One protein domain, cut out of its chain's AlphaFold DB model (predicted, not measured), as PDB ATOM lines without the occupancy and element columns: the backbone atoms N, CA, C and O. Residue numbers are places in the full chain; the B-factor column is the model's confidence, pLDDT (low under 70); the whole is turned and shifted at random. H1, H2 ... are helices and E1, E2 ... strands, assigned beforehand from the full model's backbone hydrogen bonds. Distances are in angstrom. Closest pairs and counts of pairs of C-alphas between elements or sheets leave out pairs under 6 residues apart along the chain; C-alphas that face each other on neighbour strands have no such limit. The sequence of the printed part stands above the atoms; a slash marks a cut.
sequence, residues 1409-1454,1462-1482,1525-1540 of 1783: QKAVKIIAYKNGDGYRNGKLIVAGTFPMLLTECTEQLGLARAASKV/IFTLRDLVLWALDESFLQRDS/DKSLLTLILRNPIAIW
ATOM      1  N   GLN A1409     -48.181  -7.566 -23.356       56.87
ATOM      2  CA  GLN A1409     -48.010  -7.067 -24.724       56.87
ATOM      3  C   GLN A1409     -46.985  -7.916 -25.493       56.87
ATOM      4  O   GLN A1409     -45.927  -8.269 -24.968       56.87
ATOM      5  N   LYS A1410     -47.291  -8.245 -26.757       66.68
ATOM      6  CA  LYS A1410     -46.313  -8.842 -27.682       66.68
ATOM      7  C   LYS A1410     -45.188  -7.838 -27.943       66.68
ATOM      8  O   LYS A1410     -45.453  -6.650 -28.102       66.68
ATOM      9  N   ALA A1411     -43.950  -8.323 -28.014       76.27
ATOM     10  CA  ALA A1411     -42.798  -7.465 -28.263       76.27
ATOM     11  C   ALA A1411     -42.883  -6.799 -29.645       76.27
ATOM     12  O   ALA A1411     -43.163  -7.460 -30.648       76.27
ATOM     13  N   VAL A1412     -42.621  -5.495 -29.685       83.02
ATOM     14  CA  VAL A1412     -42.705  -4.668 -30.892       83.02
ATOM     15  C   VAL A1412     -41.304  -4.495 -31.474       83.02
ATOM     16  O   VAL A1412     -40.360  -4.180 -30.743       83.02
ATOM     17  N   LYS A1413     -41.156  -4.702 -32.787       86.71
ATOM     18  CA  LYS A1413     -39.926  -4.380 -33.523       86.71
ATOM     19  C   LYS A1413     -39.916  -2.895 -33.859       86.71
ATOM     20  O   LYS A1413     -40.889  -2.368 -34.388       86.71
ATOM     21  N   ILE A1414     -38.814  -2.225 -33.559       90.66
ATOM     22  CA  ILE A1414     -38.705  -0.771 -33.620       90.66
ATOM     23  C   ILE A1414     -37.331  -0.426 -34.194       90.66
ATOM     24  O   ILE A1414     -36.331  -0.949 -33.718       90.66
ATOM     25  N   ILE A1415     -37.246   0.446 -35.200       91.35
ATOM     26  CA  ILE A1415     -35.968   1.065 -35.579       91.35
ATOM     27  C   ILE A1415     -35.899   2.418 -34.887       91.35
ATOM     28  O   ILE A1415     -36.602   3.361 -35.250       91.35
ATOM     29  N   ALA A1416     -35.046   2.497 -33.874       92.43
ATOM     30  CA  ALA A1416     -34.779   3.729 -33.164       92.43
ATOM     31  C   ALA A1416     -33.692   4.529 -33.886       92.43
ATOM     32  O   ALA A1416     -32.628   4.003 -34.208       92.43
ATOM     33  N   TYR A1417     -33.954   5.809 -34.110       90.85
ATOM     34  CA  TYR A1417     -33.000   6.810 -34.566       90.85
ATOM     35  C   TYR A1417     -32.741   7.792 -33.425       90.85
ATOM     36  O   TYR A1417     -33.619   8.068 -32.604       90.85
ATOM     37  N   LYS A1418     -31.543   8.369 -33.370       89.48
ATOM     38  CA  LYS A1418     -31.265   9.467 -32.444       89.48
ATOM     39  C   LYS A1418     -31.953  10.736 -32.954       89.48
ATOM     40  O   LYS A1418     -31.810  11.104 -34.120       89.48
ATOM     41  N   ASN A1419     -32.716  11.407 -32.095       88.22
ATOM     42  CA  ASN A1419     -33.328  12.692 -32.421       88.22
ATOM     43  C   ASN A1419     -32.219  13.713 -32.729       88.22
ATOM     44  O   ASN A1419     -31.432  14.034 -31.841       88.22
ATOM     45  N   GLY A1420     -32.137  14.171 -33.982       80.90
ATOM     46  CA  GLY A1420     -31.010  14.967 -34.493       80.90
ATOM     47  C   GLY A1420     -30.187  14.304 -35.612       80.90
ATOM     48  O   GLY A1420     -29.581  15.019 -36.399       80.90
ATOM     49  N   ASP A1421     -30.224  12.974 -35.768       77.10
ATOM     50  CA  ASP A1421     -29.409  12.248 -36.770       77.10
ATOM     51  C   ASP A1421     -30.185  11.936 -38.080       77.10
ATOM     52  O   ASP A1421     -29.670  11.309 -39.012       77.10
ATOM     53  N   GLY A1422     -31.449  12.364 -38.178       77.67
ATOM     54  CA  GLY A1422     -32.319  12.107 -39.329       77.67
ATOM     55  C   GLY A1422     -32.650  10.617 -39.465       77.67
ATOM     56  O   GLY A1422     -33.104  10.001 -38.508       77.67
ATOM     57  N   TYR A1423     -32.425  10.038 -40.648       80.47
ATOM     58  CA  TYR A1423     -32.552   8.590 -40.900       80.47
ATOM     59  C   TYR A1423     -31.202   7.847 -40.839       80.47
ATOM     60  O   TYR A1423     -31.089   6.713 -41.306       80.47
ATOM     61  N   ARG A1424     -30.141   8.473 -40.313       73.00
ATOM     62  CA  ARG A1424     -28.810   7.852 -40.250       73.00
ATOM     63  C   ARG A1424     -28.693   6.949 -39.020       73.00
ATOM     64  O   ARG A1424     -29.235   7.249 -37.962       73.00
ATOM     65  N   ASN A1425     -27.944   5.856 -39.167       75.53
ATOM     66  CA  ASN A1425     -27.466   5.004 -38.068       75.53
ATOM     67  C   ASN A1425     -28.550   4.365 -37.162       75.53
ATOM     68  O   ASN A1425     -28.277   4.054 -36.001       75.53
ATOM     69  N   GLY A1426     -29.763   4.154 -37.690       84.09
ATOM     70  CA  GLY A1426     -30.879   3.557 -36.949       84.09
ATOM     71  C   GLY A1426     -30.573   2.156 -36.403       84.09
ATOM     72  O   GLY A1426     -29.915   1.348 -37.061       84.09
ATOM     73  N   LYS A1427     -31.057   1.865 -35.192       88.84
ATOM     74  CA  LYS A1427     -30.838   0.605 -34.467       88.84
ATOM     75  C   LYS A1427     -32.140  -0.170 -34.340       88.84
ATOM     76  O   LYS A1427     -33.129   0.364 -33.843       88.84
ATOM     77  N   LEU A1428     -32.135  -1.428 -34.777       90.81
ATOM     78  CA  LEU A1428     -33.273  -2.327 -34.612       90.81
ATOM     79  C   LEU A1428     -33.326  -2.833 -33.165       90.81
ATOM     80  O   LEU A1428     -32.449  -3.571 -32.723       90.81
ATOM     81  N   ILE A1429     -34.378  -2.446 -32.458       88.55
ATOM     82  CA  ILE A1429     -34.661  -2.753 -31.061       88.55
ATOM     83  C   ILE A1429     -35.971  -3.539 -30.993       88.55
ATOM     84  O   ILE A1429     -36.932  -3.246 -31.705       88.55
ATOM     85  N   VAL A1430     -36.016  -4.555 -30.134       87.77
ATOM     86  CA  VAL A1430     -37.218  -5.362 -29.891       87.77
ATOM     87  C   VAL A1430     -37.616  -5.171 -28.437       87.77
ATOM     88  O   VAL A1430     -36.930  -5.666 -27.551       87.77
ATOM     89  N   ALA A1431     -38.702  -4.440 -28.185       80.73
ATOM     90  CA  ALA A1431     -39.106  -4.055 -26.833       80.73
ATOM     91  C   ALA A1431     -40.460  -4.659 -26.440       80.73
ATOM     92  O   ALA A1431     -41.439  -4.552 -27.178       80.73
ATOM     93  N   GLY A1432     -40.514  -5.279 -25.256       81.41
ATOM     94  CA  GLY A1432     -41.750  -5.779 -24.638       81.41
ATOM     95  C   GLY A1432     -42.410  -4.797 -23.662       81.41
ATOM     96  O   GLY A1432     -43.583  -4.952 -23.343       81.41
ATOM     97  N   THR A1433     -41.680  -3.781 -23.189       83.66
ATOM     98  CA  THR A1433     -42.215  -2.687 -22.358       83.66
ATOM     99  C   THR A1433     -41.609  -1.346 -22.784       83.66
ATOM    100  O   THR A1433     -40.504  -1.296 -23.325       83.66
ATOM    101  N   PHE A1434     -42.308  -0.235 -22.541       88.50
ATOM    102  CA  PHE A1434     -41.797   1.095 -22.903       88.50
ATOM    103  C   PHE A1434     -40.529   1.514 -22.116       88.50
ATOM    104  O   PHE A1434     -39.615   2.066 -22.725       88.50
ATOM    105  N   PRO A1435     -40.364   1.180 -20.816       86.48
ATOM    106  CA  PRO A1435     -39.088   1.384 -20.123       86.48
ATOM    107  C   PRO A1435     -37.937   0.555 -20.710       86.48
ATOM    108  O   PRO A1435     -36.817   1.046 -20.801       86.48
ATOM    109  N   MET A1436     -38.202  -0.680 -21.157       86.46
ATOM    110  CA  MET A1436     -37.210  -1.506 -21.860       86.46
ATOM    111  C   MET A1436     -36.793  -0.861 -23.189       86.46
ATOM    112  O   MET A1436     -35.603  -0.825 -23.489       86.46
ATOM    113  N   LEU A1437     -37.745  -0.289 -23.940       90.52
ATOM    114  CA  LEU A1437     -37.452   0.484 -25.150       90.52
ATOM    115  C   LEU A1437     -36.501   1.652 -24.855       90.52
ATOM    116  O   LEU A1437     -35.480   1.777 -25.523       90.52
ATOM    117  N   LEU A1438     -36.801   2.482 -23.849       91.01
ATOM    118  CA  LEU A1438     -35.956   3.627 -23.481       91.01
ATOM    119  C   LEU A1438     -34.543   3.198 -23.046       91.01
ATOM    120  O   LEU A1438     -33.559   3.816 -23.461       91.01
ATOM    121  N   THR A1439     -34.420   2.132 -22.251       87.44
ATOM    122  CA  THR A1439     -33.120   1.600 -21.811       87.44
ATOM    123  C   THR A1439     -32.292   1.103 -22.996       87.44
ATOM    124  O   THR A1439     -31.173   1.573 -23.193       87.44
ATOM    125  N   GLU A1440     -32.861   0.244 -23.846       88.41
ATOM    126  CA  GLU A1440     -32.169  -0.301 -25.022       88.41
ATOM    127  C   GLU A1440     -31.791   0.810 -26.019       88.41
ATOM    128  O   GLU A1440     -30.698   0.807 -26.582       88.41
ATOM    129  N   CYS A1441     -32.649   1.826 -26.189       91.55
ATOM    130  CA  CYS A1441     -32.332   3.002 -27.003       91.55
ATOM    131  C   CYS A1441     -31.180   3.826 -26.415       91.55
ATOM    132  O   CYS A1441     -30.386   4.377 -27.173       91.55
ATOM    133  N   THR A1442     -31.074   3.921 -25.086       91.65
ATOM    134  CA  THR A1442     -29.980   4.644 -24.419       91.65
ATOM    135  C   THR A1442     -28.636   3.988 -24.726       91.65
ATOM    136  O   THR A1442     -27.699   4.683 -25.124       91.65
ATOM    137  N   GLU A1443     -28.557   2.660 -24.596       86.10
ATOM    138  CA  GLU A1443     -27.331   1.901 -24.853       86.10
ATOM    139  C   GLU A1443     -27.002   1.825 -26.353       86.10
ATOM    140  O   GLU A1443     -25.899   2.197 -26.757       86.10
ATOM    141  N   GLN A1444     -27.948   1.419 -27.208       87.12
ATOM    142  CA  GLN A1444     -27.656   1.164 -28.626       87.12
ATOM    143  C   GLN A1444     -27.468   2.427 -29.482       87.12
ATOM    144  O   GLN A1444     -26.734   2.376 -30.474       87.12
ATOM    145  N   LEU A1445     -28.089   3.560 -29.125       88.34
ATOM    146  CA  LEU A1445     -27.873   4.846 -29.814       88.34
ATOM    147  C   LEU A1445     -26.716   5.667 -29.223       88.34
ATOM    148  O   LEU A1445     -26.410   6.738 -29.752       88.34
ATOM    149  N   GLY A1446     -26.080   5.206 -28.138       82.75
ATOM    150  CA  GLY A1446     -24.994   5.933 -27.476       82.75
ATOM    151  C   GLY A1446     -25.426   7.307 -26.951       82.75
ATOM    152  O   GLY A1446     -24.729   8.304 -27.156       82.75
ATOM    153  N   LEU A1447     -26.604   7.390 -26.323       85.03
ATOM    154  CA  LEU A1447     -27.135   8.654 -25.811       85.03
ATOM    155  C   LEU A1447     -26.366   9.104 -24.558       85.03
ATOM    156  O   LEU A1447     -26.192   8.347 -23.608       85.03
ATOM    157  N   ALA A1448     -25.945  10.374 -24.521       80.10
ATOM    158  CA  ALA A1448     -25.154  10.931 -23.413       80.10
ATOM    159  C   ALA A1448     -25.932  11.078 -22.084       80.10
ATOM    160  O   ALA A1448     -25.345  11.342 -21.035       80.10
ATOM    161  N   ARG A1449     -27.261  10.940 -22.126       84.05
ATOM    162  CA  ARG A1449     -28.180  10.867 -20.981       84.05
ATOM    163  C   ARG A1449     -29.229   9.801 -21.302       84.05
ATOM    164  O   ARG A1449     -29.436   9.489 -22.472       84.05
ATOM    165  N   ALA A1450     -29.913   9.282 -20.283       85.83
ATOM    166  CA  ALA A1450     -31.008   8.336 -20.485       85.83
ATOM    167  C   ALA A1450     -32.067   8.891 -21.457       85.83
ATOM    168  O   ALA A1450     -32.478  10.053 -21.341       85.83
ATOM    169  N   ALA A1451     -32.513   8.052 -22.393       89.30
ATOM    170  CA  ALA A1451     -33.655   8.333 -23.250       89.30
ATOM    171  C   ALA A1451     -34.873   8.669 -22.381       89.30
ATOM    172  O   ALA A1451     -35.229   7.905 -21.484       89.30
ATOM    173  N   SER A1452     -35.516   9.807 -22.641       85.95
ATOM    174  CA  SER A1452     -36.669  10.265 -21.852       85.95
ATOM    175  C   SER A1452     -37.894  10.618 -22.687       85.95
ATOM    176  O   SER A1452     -38.983  10.739 -22.128       85.95
ATOM    177  N   LYS A1453     -37.751  10.762 -24.011       89.34
ATOM    178  CA  LYS A1453     -38.870  10.954 -24.940       89.34
ATOM    179  C   LYS A1453     -38.647  10.164 -26.222       89.34
ATOM    180  O   LYS A1453     -37.531  10.125 -26.746       89.34
ATOM    181  N   VAL A1454     -39.729   9.588 -26.730       91.37
ATOM    182  CA  VAL A1454     -39.808   8.947 -28.043       91.37
ATOM    183  C   VAL A1454     -40.791   9.742 -28.891       91.37
ATOM    184  O   VAL A1454     -41.858  10.115 -28.408       91.37
ATOM    185  N   ILE A1462     -44.706   9.708 -28.101       88.09
ATOM    186  CA  ILE A1462     -45.184   8.397 -27.671       88.09
ATOM    187  C   ILE A1462     -44.788   8.187 -26.211       88.09
ATOM    188  O   ILE A1462     -43.630   8.398 -25.843       88.09
ATOM    189  N   PHE A1463     -45.745   7.753 -25.386       83.34
ATOM    190  CA  PHE A1463     -45.554   7.542 -23.946       83.34
ATOM    191  C   PHE A1463     -45.647   6.066 -23.534       83.34
ATOM    192  O   PHE A1463     -45.090   5.682 -22.505       83.34
ATOM    193  N   THR A1464     -46.305   5.223 -24.335       84.62
ATOM    194  CA  THR A1464     -46.388   3.773 -24.128       84.62
ATOM    195  C   THR A1464     -46.180   2.995 -25.435       84.62
ATOM    196  O   THR A1464     -46.332   3.521 -26.537       84.62
ATOM    197  N   LEU A1465     -45.874   1.695 -25.331       84.30
ATOM    198  CA  LEU A1465     -45.852   0.806 -26.504       84.30
ATOM    199  C   LEU A1465     -47.241   0.634 -27.142       84.30
ATOM    200  O   LEU A1465     -47.313   0.366 -28.340       84.30
ATOM    201  N   ARG A1466     -48.331   0.814 -26.379       83.28
ATOM    202  CA  ARG A1466     -49.701   0.761 -26.916       83.28
ATOM    203  C   ARG A1466     -49.931   1.928 -27.875       83.28
ATOM    204  O   ARG A1466     -50.384   1.698 -28.992       83.28
ATOM    205  N   ASP A1467     -49.516   3.131 -27.480       83.80
ATOM    206  CA  ASP A1467     -49.611   4.342 -28.308       83.80
ATOM    207  C   ASP A1467     -48.775   4.217 -29.587       83.80
ATOM    208  O   ASP A1467     -49.208   4.651 -30.649       83.80
ATOM    209  N   LEU A1468     -47.599   3.576 -29.517       86.62
ATOM    210  CA  LEU A1468     -46.757   3.351 -30.696       86.62
ATOM    211  C   LEU A1468     -47.424   2.426 -31.724       86.62
ATOM    212  O   LEU A1468     -47.356   2.683 -32.923       86.62
ATOM    213  N   VAL A1469     -48.059   1.348 -31.254       83.94
ATOM    214  CA  VAL A1469     -48.784   0.406 -32.120       83.94
ATOM    215  C   VAL A1469     -50.044   1.060 -32.690       83.94
ATOM    216  O   VAL A1469     -50.316   0.886 -33.874       83.94
ATOM    217  N   LEU A1470     -50.768   1.857 -31.894       82.30
ATOM    218  CA  LEU A1470     -51.909   2.659 -32.350       82.30
ATOM    219  C   LEU A1470     -51.506   3.692 -33.415       82.30
ATOM    220  O   LEU A1470     -52.158   3.783 -34.450       82.30
ATOM    221  N   TRP A1471     -50.395   4.408 -33.227       85.47
ATOM    222  CA  TRP A1471     -49.886   5.344 -34.234       85.47
ATOM    223  C   TRP A1471     -49.463   4.631 -35.527       85.47
ATOM    224  O   TRP A1471     -49.761   5.102 -36.621       85.47
ATOM    225  N   ALA A1472     -48.810   3.468 -35.426       82.30
ATOM    226  CA  ALA A1472     -48.422   2.687 -36.601       82.30
ATOM    227  C   ALA A1472     -49.628   2.080 -37.344       82.30
ATOM    228  O   ALA A1472     -49.564   1.904 -38.561       82.30
ATOM    229  N   LEU A1473     -50.729   1.794 -36.641       80.29
ATOM    230  CA  LEU A1473     -52.013   1.459 -37.258       80.29
ATOM    231  C   LEU A1473     -52.523   2.643 -38.087       80.29
ATOM    232  O   LEU A1473     -52.712   2.475 -39.292       80.29
ATOM    233  N   ASP A1474     -52.643   3.833 -37.492       76.73
ATOM    234  CA  ASP A1474     -53.106   5.042 -38.185       76.73
ATOM    235  C   ASP A1474     -52.208   5.430 -39.380       76.73
ATOM    236  O   ASP A1474     -52.735   5.692 -40.466       76.73
ATOM    237  N   GLU A1475     -50.868   5.387 -39.269       75.75
ATOM    238  CA  GLU A1475     -50.007   5.666 -40.438       75.75
ATOM    239  C   GLU A1475     -50.150   4.591 -41.533       75.75
ATOM    240  O   GLU A1475     -50.091   4.922 -42.717       75.75
ATOM    241  N   SER A1476     -50.423   3.326 -41.181       71.10
ATOM    242  CA  SER A1476     -50.668   2.258 -42.169       71.10
ATOM    243  C   SER A1476     -51.999   2.400 -42.923       71.10
ATOM    244  O   SER A1476     -52.141   1.866 -44.030       71.10
ATOM    245  N   PHE A1477     -52.971   3.121 -42.352       69.76
ATOM    246  CA  PHE A1477     -54.182   3.536 -43.059       69.76
ATOM    247  C   PHE A1477     -53.884   4.738 -43.969       69.76
ATOM    248  O   PHE A1477     -54.107   4.649 -45.176       69.76
ATOM    249  N   LEU A1478     -53.249   5.793 -43.441       68.18
ATOM    250  CA  LEU A1478     -52.877   6.995 -44.209       68.18
ATOM    251  C   LEU A1478     -51.961   6.699 -45.410       68.18
ATOM    252  O   LEU A1478     -52.108   7.296 -46.478       68.18
ATOM    253  N   GLN A1479     -51.005   5.776 -45.267       58.63
ATOM    254  CA  GLN A1479     -50.070   5.460 -46.344       58.63
ATOM    255  C   GLN A1479     -50.762   4.720 -47.502       58.63
ATOM    256  O   GLN A1479     -50.452   5.008 -48.663       58.63
ATOM    257  N   ARG A1480     -51.754   3.868 -47.199       58.48
ATOM    258  CA  ARG A1480     -52.580   3.156 -48.192       58.48
ATOM    259  C   ARG A1480     -53.422   4.108 -49.046       58.48
ATOM    260  O   ARG A1480     -53.586   3.862 -50.241       58.48
ATOM    261  N   ASP A1481     -53.890   5.206 -48.459       52.36
ATOM    262  CA  ASP A1481     -54.597   6.263 -49.191       52.36
ATOM    263  C   ASP A1481     -53.635   7.087 -50.071       52.36
ATOM    264  O   ASP A1481     -53.996   7.506 -51.170       52.36
ATOM    265  N   SER A1482     -52.378   7.266 -49.639       52.36
ATOM    266  CA  SER A1482     -51.379   8.048 -50.386       52.36
ATOM    267  C   SER A1482     -50.787   7.335 -51.612       52.36
ATOM    268  O   SER A1482     -50.438   8.000 -52.589       52.36
ATOM    269  N   ASP A1525     -58.199  -6.058 -36.309       65.97
ATOM    270  CA  ASP A1525     -57.948  -7.222 -37.166       65.97
ATOM    271  C   ASP A1525     -56.563  -7.837 -36.889       65.97
ATOM    272  O   ASP A1525     -55.520  -7.191 -37.046       65.97
ATOM    273  N   LYS A1526     -56.565  -9.121 -36.499       69.56
ATOM    274  CA  LYS A1526     -55.352  -9.894 -36.210       69.56
ATOM    275  C   LYS A1526     -54.380  -9.881 -37.386       69.56
ATOM    276  O   LYS A1526     -53.178  -9.904 -37.134       69.56
ATOM    277  N   SER A1527     -54.853  -9.825 -38.630       71.67
ATOM    278  CA  SER A1527     -54.007  -9.751 -39.829       71.67
ATOM    279  C   SER A1527     -53.195  -8.454 -39.836       71.67
ATOM    280  O   SER A1527     -51.966  -8.480 -39.901       71.67
ATOM    281  N   LEU A1528     -53.886  -7.322 -39.681       71.41
ATOM    282  CA  LEU A1528     -53.330  -5.968 -39.665       71.41
ATOM    283  C   LEU A1528     -52.387  -5.745 -38.471       71.41
ATOM    284  O   LEU A1528     -51.261  -5.274 -38.645       71.41
ATOM    285  N   LEU A1529     -52.790  -6.189 -37.275       73.27
ATOM    286  CA  LEU A1529     -51.949  -6.152 -36.076       73.27
ATOM    287  C   LEU A1529     -50.697  -7.037 -36.235       73.27
ATOM    288  O   LEU A1529     -49.603  -6.652 -35.825       73.27
ATOM    289  N   THR A1530     -50.823  -8.208 -36.871       75.83
ATOM    290  CA  THR A1530     -49.680  -9.096 -37.144       75.83
ATOM    291  C   THR A1530     -48.732  -8.496 -38.180       75.83
ATOM    292  O   THR A1530     -47.522  -8.644 -38.024       75.83
ATOM    293  N   LEU A1531     -49.239  -7.780 -39.190       72.94
ATOM    294  CA  LEU A1531     -48.422  -7.087 -40.193       72.94
ATOM    295  C   LEU A1531     -47.544  -5.999 -39.549       72.94
ATOM    296  O   LEU A1531     -46.337  -5.949 -39.790       72.94
ATOM    297  N   ILE A1532     -48.133  -5.187 -38.667       72.87
ATOM    298  CA  ILE A1532     -47.439  -4.109 -37.943       72.87
ATOM    299  C   ILE A1532     -46.454  -4.666 -36.911       72.87
ATOM    300  O   ILE A1532     -45.364  -4.131 -36.764       72.87
ATOM    301  N   LEU A1533     -46.764  -5.786 -36.250       73.36
ATOM    302  CA  LEU A1533     -45.802  -6.473 -35.376       73.36
ATOM    303  C   LEU A1533     -44.676  -7.189 -36.157       73.36
ATOM    304  O   LEU A1533     -43.626  -7.497 -35.582       73.36
ATOM    305  N   ARG A1534     -44.859  -7.463 -37.459       76.85
ATOM    306  CA  ARG A1534     -43.826  -8.062 -38.327       76.85
ATOM    307  C   ARG A1534     -42.787  -7.036 -38.778       76.85
ATOM    308  O   ARG A1534     -41.595  -7.370 -38.789       76.85
ATOM    309  N   ASN A1535     -43.247  -5.832 -39.123       78.14
ATOM    310  CA  ASN A1535     -42.452  -4.739 -39.680       78.14
ATOM    311  C   ASN A1535     -41.924  -3.800 -38.579       78.14
ATOM    312  O   ASN A1535     -42.651  -3.487 -37.643       78.14
ATOM    313  N   PRO A1536     -40.669  -3.328 -38.652       84.06
ATOM    314  CA  PRO A1536     -40.136  -2.430 -37.635       84.06
ATOM    315  C   PRO A1536     -40.693  -1.001 -37.746       84.06
ATOM    316  O   PRO A1536     -40.577  -0.366 -38.792       84.06
ATOM    317  N   ILE A1537     -41.227  -0.466 -36.645       87.95
ATOM    318  CA  ILE A1537     -41.749   0.909 -36.563       87.95
ATOM    319  C   ILE A1537     -40.586   1.899 -36.368       87.95
ATOM    320  O   ILE A1537     -39.755   1.707 -35.482       87.95
ATOM    321  N   ALA A1538     -40.511   2.964 -37.170       89.36
ATOM    322  CA  ALA A1538     -39.459   3.980 -37.068       89.36
ATOM    323  C   ALA A1538     -39.767   5.037 -35.987       89.36
ATOM    324  O   ALA A1538     -40.828   5.659 -36.025       89.36
ATOM    325  N   ILE A1539     -38.826   5.279 -35.065       91.83
ATOM    326  CA  ILE A1539     -38.956   6.285 -33.991       91.83
ATOM    327  C   ILE A1539     -37.702   7.152 -33.834       91.83
ATOM    328  O   ILE A1539     -36.596   6.711 -34.131       91.83
ATOM    329  N   TRP A1540     -37.854   8.349 -33.266       91.92
ATOM    330  CA  TRP A1540     -36.764   9.255 -32.896       91.92
ATOM    331  C   TRP A1540     -36.698   9.429 -31.385       91.92
ATOM    332  O   TRP A1540     -37.673   9.819 -30.745       91.92
TER     333      TRP A1540
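What this domain is: This is residues 1409 to 1454, 1462 to 1482 and 1525 to 1540 of the 1783 residues of the protein "Doublecortin domain-containing protein 1" of Homo sapiens (UniProt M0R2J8). A small, strongly twisted sheet of three strands has helices H1 and H2 over one face; H2's free end, residues 1477 to 1482, sticks out, and H3 crosses H2. The 83 printed residues include E1, E2, H1, H2, H3, E3 in chain order. The mixed sheet runs E2, E1, E3; the class is mixed, helices and strands; the whole is compact, radius of gyration of the C-alphas 12.9 A, spanning 39 by 28 by 19 A.

How they stand to each other: Start at E1, residues 1412 to 1418: it forms an antiparallel hairpin with E2, residues 1427 to 1431 (N 1414 to O 1429, 2.8 A), and is parallel to E3, residues 1537 to 1540 (N 1415 to O 1537, 2.8 A). H1, residues 1434 to 1444, and H2, residues 1465 to 1482, are on the same face, two layers. H3, residues 1526 to 1534, touches H2's residues 1469 to 1473 alone, closest C-alphas Ala 1472 and Ile 1532, 7.0 A.

Where its parts are: Find C-alpha 1412 at (-42.705, -4.668, -30.892); E1 runs 18.3 A. H2 runs 25.6 A to C-alpha 1482 at (-51.379, 8.048, -50.386).

The domain as a whole: Cuts omit 1455 to 1461, gap 5.4 A, and 1483 to 1524, gap 21.2 A. pLDDT is under 70 at 1409 to 1410, 1477 to 1482 and 1525 to 1526.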